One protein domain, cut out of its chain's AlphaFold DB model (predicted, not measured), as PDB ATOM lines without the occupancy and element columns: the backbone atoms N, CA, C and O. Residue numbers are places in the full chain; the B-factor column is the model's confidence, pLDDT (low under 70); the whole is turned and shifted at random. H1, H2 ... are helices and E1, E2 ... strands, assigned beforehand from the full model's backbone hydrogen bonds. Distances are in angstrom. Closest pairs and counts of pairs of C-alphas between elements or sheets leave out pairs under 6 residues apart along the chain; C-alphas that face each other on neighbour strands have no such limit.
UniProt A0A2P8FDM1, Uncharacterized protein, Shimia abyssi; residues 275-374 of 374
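AT A GLANCE: This is residues 275 to 374 of the 374 residues of an uncharacterized protein of Shimia abyssi (UniProt A0A2P8FDM1). A hairpin of two antiparallel strands, E1 and E2, makes the middle; long H3 packs along E1, H1 packs on E1 about perpendicular to H3, and small H2 makes the corner between these helices. The printed part has 100 residues, ordered E1 E2 H1 H2 H3, mixed in class, only just compact, close to loose, with radius of gyration of the C-alphas 14.8 A and spans 48 by 32 by 27 A.

IN THESE COORDINATES: Find C-alpha 275 at (192.901, 202.769, 287.800), where E1, residues 275 to 280, begins. Then come E2, 297 to 302, H1, 328 to 339, and H2, 344 to 349. H3, 351 to 371, runs 30.6 A to C-alpha 371 at (201.130, 177.824, 296.678).

HOW THE PARTS SIT: Across E1 and E2, N 278 and O 299 are within hydrogen-bond range, 2.9 A. The closest C-alphas of E1 and H3 are Asp 277 and Ser 358, 4.5 A; of E1 and H1, Val 278 and Val 334, 6.5 A. H2 and H3 touch only at the corner, closest C-alphas Val 347 and Ala 353, 5.0 A. Every O i to N i+4 pair is within hydrogen-bond range in H1 and H2, 14 of 17 in H3.

THE WHOLE: The farthest C-alphas, Asn 313 and Ala 374, are 50.3 A apart. The printed part has no cut; the links E1 to E2 and E2 to H1 are long. Look for pLDDT under 70 at residues 285 to 291, 308 to 318 and 369 to 374.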
ATOM      1  N   ASN A 275     192.992 203.696 286.676       95.00
ATOM      2  CA  ASN A 275     192.901 202.769 287.800       95.00
ATOM      3  C   ASN A 275     194.141 201.889 287.936       95.00
ATOM      4  O   ASN A 275     194.757 201.474 286.951       95.00
ATOM      5  N   ILE A 276     194.411 201.496 289.176       97.00
ATOM      6  CA  ILE A 276     195.253 200.349 289.493       97.00
ATOM      7  C   ILE A 276     194.427 199.253 290.160       97.00
ATOM      8  O   ILE A 276     193.516 199.539 290.939       97.00
ATOM      9  N   ASP A 277     194.744 198.000 289.856       95.88
ATOM     10  CA  ASP A 277     194.265 196.857 290.630       95.88
ATOM     11  C   ASP A 277     195.152 196.708 291.872       95.88
ATOM     12  O   ASP A 277     196.371 196.654 291.751       95.88
ATOM     13  N   VAL A 278     194.557 196.691 293.067       96.00
ATOM     14  CA  VAL A 278     195.278 196.648 294.351       96.00
ATOM     15  C   VAL A 278     194.833 195.435 295.140       96.00
ATOM     16  O   VAL A 278     193.631 195.246 295.315       96.00
ATOM     17  N   ARG A 279     195.773 194.644 295.657       94.62
ATOM     18  CA  ARG A 279     195.491 193.493 296.514       94.62
ATOM     19  C   ARG A 279     195.007 193.918 297.904       94.62
ATOM     20  O   ARG A 279     195.519 194.862 298.509       94.62
ATOM     21  N   TRP A 280     194.051 193.165 298.429       93.19
ATOM     22  CA  TRP A 280     193.475 193.273 299.761       93.19
ATOM     23  C   TRP A 280     193.479 191.900 300.426       93.19
ATOM     24  O   TRP A 280     192.955 190.930 299.876       93.19
ATOM     25  N   ASP A 281     194.060 191.843 301.621       90.06
ATOM     26  CA  ASP A 281     194.177 190.613 302.413       90.06
ATOM     27  C   ASP A 281     193.069 190.482 303.469       90.06
ATOM     28  O   ASP A 281     192.871 189.417 304.045       90.06
ATOM     29  N   GLU A 282     192.339 191.563 303.746       86.38
ATOM     30  CA  GLU A 282     191.199 191.525 304.660       86.38
ATOM     31  C   GLU A 282     189.957 191.004 303.930       86.38
ATOM     32  O   GLU A 282     189.728 191.405 302.790       86.38
ATOM     33  N   PRO A 283     189.106 190.173 304.560       78.31
ATOM     34  CA  PRO A 283     187.870 189.730 303.937       78.31
ATOM     35  C   PRO A 283     187.010 190.923 303.543       78.31
ATOM     36  O   PRO A 283     186.697 191.789 304.364       78.31
ATOM     37  N   ARG A 284     186.564 190.949 302.288       71.00
ATOM     38  CA  ARG A 284     185.508 191.878 301.895       71.00
ATOM     39  C   ARG A 284     184.262 191.489 302.687       71.00
ATOM     40  O   ARG A 284     183.823 190.343 302.587       71.00
ATOM     41  N   VAL A 285     183.709 192.412 303.482       66.06
ATOM     42  CA  VAL A 285     182.398 192.210 304.128       66.06
ATOM     43  C   VAL A 285     181.462 191.670 303.055       66.06
ATOM     44  O   VAL A 285     181.444 192.254 301.969       66.06
ATOM     45  N   ALA A 286     180.812 190.529 303.339       57.62
ATOM     46  CA  ALA A 286     180.076 189.729 302.360       57.62
ATOM     47  C   ALA A 286     179.402 190.647 301.343       57.62
ATOM     48  O   ALA A 286     178.663 191.557 301.732       57.62
ATOM     49  N   ASP A 287     179.742 190.453 300.063       53.69
ATOM     50  CA  ASP A 287     179.225 191.298 298.992       53.69
ATOM     51  C   ASP A 287     177.698 191.364 299.136       53.69
ATOM     52  O   ASP A 287     177.083 190.397 299.602       53.69
ATOM     53  N   GLN A 288     177.070 192.472 298.737       44.41
ATOM     54  CA  GLN A 288     175.626 192.728 298.923       44.41
ATOM     55  C   GLN A 288     174.707 191.629 298.330       44.41
ATOM     56  O   GLN A 288     173.490 191.671 298.480       44.41
ATOM     57  N   LEU A 289     175.302 190.638 297.665       49.41
ATOM     58  CA  LEU A 289     174.725 189.490 296.989       49.41
ATOM     59  C   LEU A 289     174.808 188.170 297.792       49.41
ATOM     60  O   LEU A 289     174.446 187.127 297.255       49.41
ATOM     61  N   GLY A 290     175.285 188.177 299.045       61.50
ATOM     62  CA  GLY A 290     175.255 187.002 299.937       61.50
ATOM     63  C   GLY A 290     176.232 185.875 299.579       61.50
ATOM     64  O   GLY A 290     176.089 184.754 300.063       61.50
ATOM     65  N   ALA A 291     177.218 186.150 298.727       67.50
ATOM     66  CA  ALA A 291     178.233 185.177 298.348       67.50
ATOM     67  C   ALA A 291     179.374 185.117 299.387       67.50
ATOM     68  O   ALA A 291     179.644 186.128 300.044       67.50
ATOM     69  N   PRO A 292     180.063 183.966 299.541       70.62
ATOM     70  CA  PRO A 292     181.179 183.853 300.474       70.62
ATOM     71  C   PRO A 292     182.286 184.864 300.131       70.62
ATOM     72  O   PRO A 292     182.518 185.128 298.943       70.62
ATOM     73  N   PRO A 293     182.944 185.451 301.147       77.62
ATOM     74  CA  PRO A 293     184.038 186.382 300.929       77.62
ATOM     75  C   PRO A 293     185.216 185.674 300.249       77.62
ATOM     76  O   PRO A 293     185.525 184.523 300.540       77.62
ATOM     77  N   VAL A 294     185.846 186.401 299.334       79.62
ATOM     78  CA  VAL A 294     187.034 186.017 298.562       79.62
ATOM     79  C   VAL A 294     188.230 186.692 299.232       79.62
ATOM     80  O   VAL A 294     188.159 187.885 299.547       79.62
ATOM     81  N   THR A 295     189.285 185.943 299.550       82.75
ATOM     82  CA  THR A 295     190.472 186.460 300.255       82.75
ATOM     83  C   THR A 295     191.703 185.603 299.926       82.75
ATOM     84  O   THR A 295     191.626 184.396 300.141       82.75
ATOM     85  N   PRO A 296     192.824 186.195 299.461       89.19
ATOM     86  CA  PRO A 296     192.991 187.617 299.122       89.19
ATOM     87  C   PRO A 296     192.114 188.022 297.924       89.19
ATOM     88  O   PRO A 296     191.492 187.179 297.304       89.19
ATOM     89  N   TYR A 297     191.989 189.302 297.593       90.62
ATOM     90  CA  TYR A 297     191.324 189.740 296.354       90.62
ATOM     91  C   TYR A 297     191.971 191.016 295.835       90.62
ATOM     92  O   TYR A 297     192.666 191.690 296.587       90.62
ATOM     93  N   TYR A 298     191.735 191.391 294.579       91.44
ATOM     94  CA  TYR A 298     192.124 192.711 294.084       91.44
ATOM     95  C   TYR A 298     190.911 193.635 293.909       91.44
ATOM     96  O   TYR A 298     189.825 193.219 293.505       91.44
ATOM     97  N   ARG A 299     191.069 194.922 294.213       92.38
ATOM     98  CA  ARG A 299     190.058 195.966 293.997       92.38
ATOM     99  C   ARG A 299     190.675 197.082 293.177       92.38
ATOM    100  O   ARG A 299     191.809 197.478 293.428       92.38
ATOM    101  N   LYS A 300     189.898 197.619 292.241       93.75
ATOM    102  CA  LYS A 300     190.290 198.811 291.491       93.75
ATOM    103  C   LYS A 300     190.303 200.021 292.420       93.75
ATOM    104  O   LYS A 300     189.336 200.244 293.147       93.75
ATOM    105  N   ALA A 301     191.369 200.801 292.358       94.94
ATOM    106  CA  ALA A 301     191.438 202.133 292.931       94.94
ATOM    107  C   ALA A 301     191.798 203.111 291.814       94.94
ATOM    108  O   ALA A 301     192.778 202.898 291.097       94.94
ATOM    109  N   HIS A 302     191.018 204.176 291.663       95.25
ATOM    110  CA  HIS A 302     191.330 205.214 290.696       95.25
ATOM    111  C   HIS A 302     192.364 206.172 291.298       95.25
ATOM    112  O   HIS A 302     192.083 206.885 292.264       95.25
ATOM    113  N   VAL A 303     193.567 206.184 290.730       96.00
ATOM    114  CA  VAL A 303     194.734 206.893 291.286       96.00
ATOM    115  C   VAL A 303     195.237 208.029 290.406       96.00
ATOM    116  O   VAL A 303     196.063 208.815 290.877       96.00
ATOM    117  N   ALA A 304     194.740 208.144 289.170       93.69
ATOM    118  CA  ALA A 304     195.088 209.264 288.304       93.69
ATOM    119  C   ALA A 304     194.774 210.607 288.983       93.69
ATOM    120  O   ALA A 304     193.803 210.716 289.733       93.69
ATOM    121  N   ILE A 305     195.606 211.624 288.736       88.94
ATOM    122  CA  ILE A 305     195.460 212.944 289.380       88.94
ATOM    123  C   ILE A 305     194.101 213.585 289.058       88.94
ATOM    124  O   ILE A 305     193.495 214.247 289.904       88.94
ATOM    125  N   GLU A 306     193.626 213.414 287.826       83.38
ATOM    126  CA  GLU A 306     192.323 213.908 287.399       83.38
ATOM    127  C   GLU A 306     191.206 212.962 287.824       83.38
ATOM    128  O   GLU A 306     191.151 211.820 287.391       83.38
ATOM    129  N   ARG A 307     190.251 213.472 288.606       75.62
ATOM    130  CA  ARG A 307     189.028 212.736 288.972       75.62
ATOM    131  C   ARG A 307     188.112 212.408 287.802       75.62
ATOM    132  O   ARG A 307     187.338 211.457 287.886       75.62
ATOM    133  N   ASN A 308     188.139 213.259 286.785       66.25
ATOM    134  CA  ASN A 308     187.312 213.121 285.605       66.25
ATOM    135  C   ASN A 308     188.239 212.746 284.466       66.25
ATOM    136  O   ASN A 308     189.050 213.561 284.041       66.25
ATOM    137  N   GLU A 309     188.090 211.535 283.962       57.97
ATOM    138  CA  GLU A 309     188.656 211.215 282.667       57.97
ATOM    139  C   GLU A 309     187.814 211.850 281.565       57.97
ATOM    140  O   GLU A 309     186.587 211.964 281.670       57.97
ATOM    141  N   TYR A 310     188.482 212.253 280.493       53.38
ATOM    142  CA  TYR A 310     187.835 212.700 279.273       53.38
ATOM    143  C   TYR A 310     187.962 211.601 278.219       53.38
ATOM    144  O   TYR A 310     189.046 211.358 277.695       53.38
ATOM    145  N   ASP A 311     186.844 210.955 277.884       50.34
ATOM    146  CA  ASP A 311     186.754 210.147 276.664       50.34
ATOM    147  C   ASP A 311     186.426 211.093 275.501       50.34
ATOM    148  O   ASP A 311     185.275 211.498 275.280       50.34
ATOM    149  N   GLY A 312     187.478 211.583 274.843       59.81
ATOM    150  CA  GLY A 312     187.380 212.662 273.865       59.81
ATOM    151  C   GLY A 312     186.845 213.949 274.501       59.81
ATOM    152  O   GLY A 312     187.539 214.604 275.269       59.81
ATOM    153  N   ASN A 313     185.601 214.321 274.188       45.97
ATOM    154  CA  ASN A 313     184.958 215.538 274.709       45.97
ATOM    155  C   ASN A 313     183.999 215.276 275.883       45.97
ATOM    156  O   ASN A 313     183.303 216.194 276.324       45.97
ATOM    157  N   ARG A 314     183.894 214.034 276.367       42.72
ATOM    158  CA  ARG A 314     182.934 213.668 277.411       42.72
ATOM    159  C   ARG A 314     183.644 213.490 278.746       42.72
ATOM    160  O   ARG A 314     184.410 212.550 278.909       42.72
ATOM    161  N   ALA A 315     183.326 214.354 279.708       54.09
ATOM    162  CA  ALA A 315     183.694 214.129 281.101       54.09
ATOM    163  C   ALA A 315     182.998 212.853 281.599       54.09
ATOM    164  O   ALA A 315     181.763 212.759 281.582       54.09
ATOM    165  N   LEU A 316     183.786 211.870 282.016       56.00
ATOM    166  CA  LEU A 316     183.289 210.711 282.737       56.00
ATOM    167  C   LEU A 316     182.929 211.143 284.174       56.00
ATOM    168  O   LEU A 316     183.569 212.035 284.734       56.00
ATOM    169  N   PRO A 317     181.840 210.604 284.750       53.03
ATOM    170  CA  PRO A 317     181.350 211.024 286.060       53.03
ATOM    171  C   PRO A 317     182.399 210.797 287.158       53.03
ATOM    172  O   PRO A 317     183.118 209.804 287.109       53.03
ATOM    173  N   ASN A 318     182.419 211.692 288.161       62.94
ATOM    174  CA  ASN A 318     183.273 211.640 289.357       62.94
ATOM    175  C   ASN A 318     183.429 210.194 289.846       62.94
ATOM    176  O   ASN A 318     182.454 209.585 290.309       62.94
ATOM    177  N   ASN A 319     184.632 209.639 289.687       70.75
ATOM    178  CA  ASN A 319     184.875 208.239 289.987       70.75
ATOM    179  C   ASN A 319     184.765 208.033 291.503       70.75
ATOM    180  O   ASN A 319     185.569 208.552 292.275       70.75
ATOM    181  N   LYS A 320     183.741 207.297 291.942       79.00
ATOM    182  CA  LYS A 320     183.483 207.033 293.369       79.00
ATOM    183  C   LYS A 320     184.606 206.227 294.027       79.00
ATOM    184  O   LYS A 320     184.721 206.247 295.244       79.00
ATOM    185  N   ASP A 321     185.417 205.545 293.221       83.56
ATOM    186  CA  ASP A 321     186.599 204.804 293.653       83.56
ATOM    187  C   ASP A 321     187.893 205.630 293.508       83.56
ATOM    188  O   ASP A 321     188.994 205.080 293.573       83.56
ATOM    189  N   HIS A 322     187.791 206.952 293.306       93.44
ATOM    190  CA  HIS A 322     188.946 207.846 293.336       93.44
ATOM    191  C   HIS A 322     189.629 207.806 294.699       93.44
ATOM    192  O   HIS A 322     188.964 207.866 295.729       93.44
ATOM    193  N   ILE A 323     190.964 207.781 294.716       94.50
ATOM    194  CA  ILE A 323     191.750 207.644 295.947       94.50
ATOM    195  C   ILE A 323     191.350 208.668 297.018       94.50
ATOM    196  O   ILE A 323     191.222 208.323 298.181       94.50
ATOM    197  N   THR A 324     191.045 209.908 296.638       93.56
ATOM    198  CA  THR A 324     190.610 210.951 297.589       93.56
ATOM    199  C   THR A 324     189.188 210.784 298.145       93.56
ATOM    200  O   THR A 324     188.822 211.531 299.044       93.56
ATOM    201  N   GLU A 325     188.386 209.852 297.624       93.25
ATOM    202  CA  GLU A 325     187.094 209.436 298.206       93.25
ATOM    203  C   GLU A 325     187.248 208.247 299.175       93.25
ATOM    204  O   GLU A 325     186.306 207.903 299.890       93.25
ATOM    205  N   LEU A 326     188.424 207.608 299.216       92.19
ATOM    206  CA  LEU A 326     188.714 206.509 300.137       92.19
ATOM    207  C   LEU A 326     189.037 207.037 301.542       92.19
ATOM    208  O   LEU A 326     189.472 208.178 301.712       92.19
ATOM    209  N   THR A 327     188.889 206.193 302.563       94.00
ATOM    210  CA  THR A 327     189.340 206.531 303.926       94.00
ATOM    211  C   THR A 327     190.861 206.713 303.979       94.00
ATOM    212  O   THR A 327     191.583 206.115 303.186       94.00
ATOM    213  N   GLU A 328     191.391 207.486 304.936       96.31
ATOM    214  CA  GLU A 328     192.848 207.709 305.064       96.31
ATOM    215  C   GLU A 328     193.650 206.400 305.121       96.31
ATOM    216  O   GLU A 328     194.699 206.270 304.487       96.31
ATOM    217  N   ARG A 329     193.116 205.394 305.825       95.38
ATOM    218  CA  ARG A 329     193.712 204.056 305.906       95.38
ATOM    219  C   ARG A 329     193.768 203.372 304.538       95.38
ATOM    220  O   ARG A 329     194.799 202.809 304.184       95.38
ATOM    221  N   GLU A 330     192.679 203.413 303.772       94.75
ATOM    222  CA  GLU A 330     192.633 202.838 302.424       94.75
ATOM    223  C   GLU A 330     193.549 203.602 301.454       94.75
ATOM    224  O   GLU A 330     194.235 202.978 300.650       94.75
ATOM    225  N   GLN A 331     193.625 204.934 301.557       96.69
ATOM    226  CA  GLN A 331     194.549 205.750 300.763       96.69
ATOM    227  C   GLN A 331     196.006 205.357 301.011       96.69
ATOM    228  O   GLN A 331     196.774 205.178 300.064       96.69
ATOM    229  N   GLN A 332     196.383 205.199 302.284       97.44
ATOM    230  CA  GLN A 332     197.722 204.766 302.665       97.44
ATOM    231  C   GLN A 332     198.016 203.353 302.150       97.44
ATOM    232  O   GLN A 332     199.099 203.127 301.614       97.44
ATOM    233  N   HIS A 333     197.051 202.432 302.251       96.75
ATOM    234  CA  HIS A 333     197.174 201.076 301.711       96.75
ATOM    235  C   HIS A 333     197.424 201.090 300.200       96.75
ATOM    236  O   HIS A 333     198.416 200.536 299.736       96.75
ATOM    237  N   VAL A 334     196.582 201.789 299.432       97.38
ATOM    238  CA  VAL A 334     196.716 201.906 297.969       97.38
ATOM    239  C   VAL A 334     198.076 202.491 297.582       97.38
ATOM    240  O   VAL A 334     198.755 201.941 296.714       97.38
ATOM    241  N   ARG A 335     198.506 203.569 298.252       97.94
ATOM    242  CA  ARG A 335     199.819 204.187 298.020       97.94
ATOM    243  C   ARG A 335     200.958 203.210 298.298       97.94
ATOM    244  O   ARG A 335     201.823 203.041 297.445       97.94
ATOM    245  N   GLN A 336     200.936 202.544 299.450       97.81
ATOM    246  CA  GLN A 336     201.974 201.593 299.840       97.81
ATOM    247  C   GLN A 336     202.065 200.419 298.856       97.81
ATOM    248  O   GLN A 336     203.162 200.030 298.464       97.81
ATOM    249  N   ARG A 337     200.922 199.869 298.419       97.75
ATOM    250  CA  ARG A 337     200.891 198.786 297.424       97.75
ATOM    251  C   ARG A 337     201.454 199.234 296.077       97.75
ATOM    252  O   ARG A 337     202.243 198.502 295.491       97.75
ATOM    253  N   ALA A 338     201.122 200.438 295.611       98.19
ATOM    254  CA  ALA A 338     201.692 200.989 294.381       98.19
ATOM    255  C   ALA A 338     203.215 201.205 294.485       98.19
ATOM    256  O   ALA A 338     203.958 200.809 293.582       98.19
ATOM    257  N   GLU A 339     203.685 201.752 295.611       97.94
ATOM    258  CA  GLU A 339     205.106 202.032 295.880       97.94
ATOM    259  C   GLU A 339     205.967 200.769 296.019       97.94
ATOM    260  O   GLU A 339     207.187 200.837 295.853       97.94
ATOM    261  N   ASN A 340     205.356 199.592 296.207       97.69
ATOM    262  CA  ASN A 340     206.074 198.325 296.071       97.69
ATOM    263  C   ASN A 340     206.636 198.130 294.657       97.69
ATOM    264  O   ASN A 340     207.656 197.459 294.512       97.69
ATOM    265  N   TYR A 341     206.043 198.739 293.629       98.25
ATOM    266  CA  TYR A 341     206.504 198.616 292.245       98.25
ATOM    267  C   TYR A 341     207.160 199.904 291.766       98.25
ATOM    268  O   TYR A 341     208.327 199.884 291.379       98.25
ATOM    269  N   LEU A 342     206.430 201.020 291.812       98.50
ATOM    270  CA  LEU A 342     206.856 202.290 291.231       98.50
ATOM    271  C   LEU A 342     206.464 203.478 292.123       98.50
ATOM    272  O   LEU A 342     205.451 203.413 292.818       98.50
ATOM    273  N   PRO A 343     207.226 204.588 292.092       98.31
ATOM    274  CA  PRO A 343     206.921 205.788 292.868       98.31
ATOM    275  C   PRO A 343     205.496 206.290 292.623       98.31
ATOM    276  O   PRO A 343     205.079 206.445 291.474       98.31
ATOM    277  N   PHE A 344     204.755 206.598 293.690       97.75
ATOM    278  CA  PHE A 344     203.335 206.926 293.564       97.75
ATOM    279  C   PHE A 344     203.038 208.090 292.599       97.75
ATOM    280  O   PHE A 344     202.166 207.911 291.756       97.75
ATOM    281  N   PRO A 345     203.770 209.227 292.599       96.94
ATOM    282  CA  PRO A 345     203.532 210.301 291.625       96.94
ATOM    283  C   PRO A 345     203.628 209.850 290.159       96.94
ATOM    284  O   PRO A 345     202.868 210.329 289.321       96.94
ATOM    285  N   MET A 346     204.512 208.894 289.853       97.88
ATOM    286  CA  MET A 346     204.610 208.283 288.523       97.88
ATOM    287  C   MET A 346     203.376 207.444 288.212       97.88
ATOM    288  O   MET A 346     202.808 207.570 287.133       97.88
ATOM    289  N   VAL A 347     202.913 206.648 289.176       97.69
ATOM    290  CA  VAL A 347     201.679 205.863 289.047       97.69
ATOM    291  C   VAL A 347     200.455 206.761 288.850       97.69
ATOM    292  O   VAL A 347     199.524 206.348 288.181       97.69
ATOM    293  N   GLN A 348     200.432 207.995 289.360       95.69
ATOM    294  CA  GLN A 348     199.292 208.901 289.161       95.69
ATOM    295  C   GLN A 348     199.257 209.596 287.786       95.69
ATOM    296  O   GLN A 348     198.214 210.136 287.415       95.69
ATOM    297  N   LEU A 349     200.373 209.621 287.052       94.69
ATOM    298  CA  LEU A 349     200.507 210.347 285.780       94.69
ATOM    299  C   LEU A 349     200.757 209.441 284.575       94.69
ATOM    300  O   LEU A 349     200.405 209.797 283.452       94.69
ATOM    301  N   ASP A 350     201.358 208.272 284.785       95.62
ATOM    302  CA  ASP A 350     201.762 207.382 283.708       95.62
ATOM    303  C   ASP A 350     200.913 206.106 283.684       95.62
ATOM    304  O   ASP A 350     200.977 205.246 284.567       95.62
ATOM    305  N   ARG A 351     200.143 205.951 282.601       95.75
ATOM    306  CA  ARG A 351     199.316 204.768 282.345       95.75
ATOM    307  C   ARG A 351     200.118 203.464 282.376       95.75
ATOM    308  O   ARG A 351     199.606 202.445 282.835       95.75
ATOM    309  N   ARG A 352     201.347 203.445 281.854       97.00
ATOM    310  CA  ARG A 352     202.184 202.240 281.858       97.00
ATOM    311  C   ARG A 352     202.659 201.912 283.262       97.00
ATOM    312  O   ARG A 352     202.609 200.740 283.625       97.00
ATOM    313  N   ALA A 353     202.989 202.911 284.079       98.00
ATOM    314  CA  ALA A 353     203.282 202.687 285.494       98.00
ATOM    315  C   ALA A 353     202.083 202.073 286.243       98.00
ATOM    316  O   ALA A 353     202.254 201.090 286.967       98.00
ATOM    317  N   MET A 354     200.861 202.570 286.007       97.94
ATOM    318  CA  MET A 354     199.635 201.962 286.550       97.94
ATOM    319  C   MET A 354     199.461 200.502 286.099       97.94
ATOM    320  O   MET A 354     199.087 199.643 286.901       97.94
ATOM    321  N   SER A 355     199.755 200.202 284.830       97.50
ATOM    322  CA  SER A 355     199.658 198.838 284.300       97.50
ATOM    323  C   SER A 355     200.654 197.890 284.963       97.50
ATOM    324  O   SER A 355     200.287 196.758 285.262       97.50
ATOM    325  N   ILE A 356     201.880 198.342 285.239       98.06
ATOM    326  CA  ILE A 356     202.886 197.551 285.965       98.06
ATOM    327  C   ILE A 356     202.423 197.226 287.385       98.06
ATOM    328  O   ILE A 356     202.509 196.068 287.792       98.06
ATOM    329  N   VAL A 357     201.884 198.211 288.113       98.06
ATOM    330  CA  VAL A 357     201.315 197.980 289.453       98.06
ATOM    331  C   VAL A 357     200.179 196.962 289.374       98.06
ATOM    332  O   VAL A 357     200.204 195.964 290.085       98.06
ATOM    333  N   SER A 358     199.221 197.167 288.467       97.06
ATOM    334  CA  SER A 358     198.056 196.283 288.322       97.06
ATOM    335  C   SER A 358     198.459 194.849 287.981       97.06
ATOM    336  O   SER A 358     197.915 193.903 288.547       97.06
ATOM    337  N   LEU A 359     199.434 194.679 287.082       96.38
ATOM    338  CA  LEU A 359     199.971 193.372 286.717       96.38
ATOM    339  C   LEU A 359     200.585 192.668 287.930       96.38
ATOM    340  O   LEU A 359     200.226 191.524 288.202       96.38
ATOM    341  N   GLY A 360     201.472 193.345 288.664       96.00
ATOM    342  CA  GLY A 360     202.112 192.774 289.849       96.00
ATOM    343  C   GLY A 360     201.107 192.406 290.944       96.00
ATOM    344  O   GLY A 360     201.174 191.317 291.512       96.00
ATOM    345  N   GLU A 361     200.120 193.267 291.189       95.94
ATOM    346  CA  GLU A 361     199.089 193.031 292.200       95.94
ATOM    347  C   GLU A 361     198.171 191.857 291.836       95.94
ATOM    348  O   GLU A 361     197.949 190.988 292.681       95.94
ATOM    349  N   ILE A 362     197.685 191.777 290.591       93.19
ATOM    350  CA  ILE A 362     196.869 190.641 290.122       93.19
ATOM    351  C   ILE A 362     197.671 189.342 290.198       93.19
ATOM    352  O   ILE A 362     197.165 188.341 290.710       93.19
ATOM    353  N   GLN A 363     198.930 189.365 289.750       91.50
ATOM    354  CA  GLN A 363     199.815 188.208 289.815       91.50
ATOM    355  C   GLN A 363     199.995 187.735 291.264       91.50
ATOM    356  O   GLN A 363     199.878 186.545 291.544       91.50
ATOM    357  N   SER A 364     200.182 188.670 292.202       91.38
ATOM    358  CA  SER A 364     200.318 188.340 293.622       91.38
ATOM    359  C   SER A 364     199.064 187.688 294.213       91.38
ATOM    360  O   SER A 364     199.178 186.886 295.129       91.38
ATOM    361  N   VAL A 365     197.863 188.016 293.722       90.06
ATOM    362  CA  VAL A 365     196.619 187.360 294.161       90.06
ATOM    363  C   VAL A 365     196.513 185.955 293.573       90.06
ATOM    364  O   VAL A 365     196.171 185.022 294.290       90.06
ATOM    365  N   ALA A 366     196.826 185.788 292.286       86.00
ATOM    366  CA  ALA A 366     196.716 184.499 291.607       86.00
ATOM    367  C   ALA A 366     197.697 183.438 292.146       86.00
ATOM    368  O   ALA A 366     197.370 182.246 292.187       86.00
ATOM    369  N   GLU A 367     198.893 183.867 292.560       81.50
ATOM    370  CA  GLU A 367     199.972 182.981 293.011       81.50
ATOM    371  C   GLU A 367     199.781 182.431 294.426       81.50
ATOM    372  O   GLU A 367     200.119 181.269 294.664       81.50
ATOM    373  N   ASP A 368     199.207 183.207 295.345       78.75
ATOM    374  CA  ASP A 368     198.951 182.745 296.715       78.75
ATOM    375  C   ASP A 368     198.028 181.522 296.743       78.75
ATOM    376  O   ASP A 368     198.262 180.581 297.502       78.75
ATOM    377  N   ASP A 369     197.039 181.477 295.849       59.53
ATOM    378  CA  ASP A 369     196.144 180.326 295.721       59.53
ATOM    379  C   ASP A 369     196.867 179.089 295.167       59.53
ATOM    380  O   ASP A 369     196.496 177.958 295.472       59.53
ATOM    381  N   HIS A 370     197.905 179.274 294.342       55.00
ATOM    382  CA  HIS A 370     198.641 178.151 293.758       55.00
ATOM    383  C   HIS A 370     199.639 177.533 294.745       55.00
ATOM    384  O   HIS A 370     199.828 176.319 294.733       55.00
ATOM    385  N   ALA A 371     200.251 178.335 295.621       49.91
ATOM    386  CA  ALA A 371     201.130 177.824 296.678       49.91
ATOM    387  C   ALA A 371     200.379 176.989 297.735       49.91
ATOM    388  O   ALA A 371     201.001 176.217 298.455       49.91
ATOM    389  N   LEU A 372     199.052 177.136 297.825       39.03
ATOM    390  CA  LEU A 372     198.189 176.331 298.694       39.03
ATOM    391  C   LEU A 372     197.690 175.032 298.033       39.03
ATOM    392  O   LEU A 372     197.198 174.154 298.739       39.03
ATOM    393  N   ALA A 373     197.782 174.920 296.702       36.31
ATOM    394  CA  ALA A 373     197.245 173.802 295.920       36.31
ATOM    395  C   ALA A 373     198.311 172.816 295.399       36.31
ATOM    396  O   ALA A 373     197.951 171.707 294.998       36.31
ATOM    397  N   ALA A 374     199.588 173.215 295.390       38.81
ATOM    398  CA  ALA A 374     200.751 172.370 295.092       38.81
ATOM    399  C   ALA A 374     201.389 171.855 296.387       38.81
ATOM    400  O   ALA A 374     201.858 170.693 296.386       38.81
TER     401      ALA A 374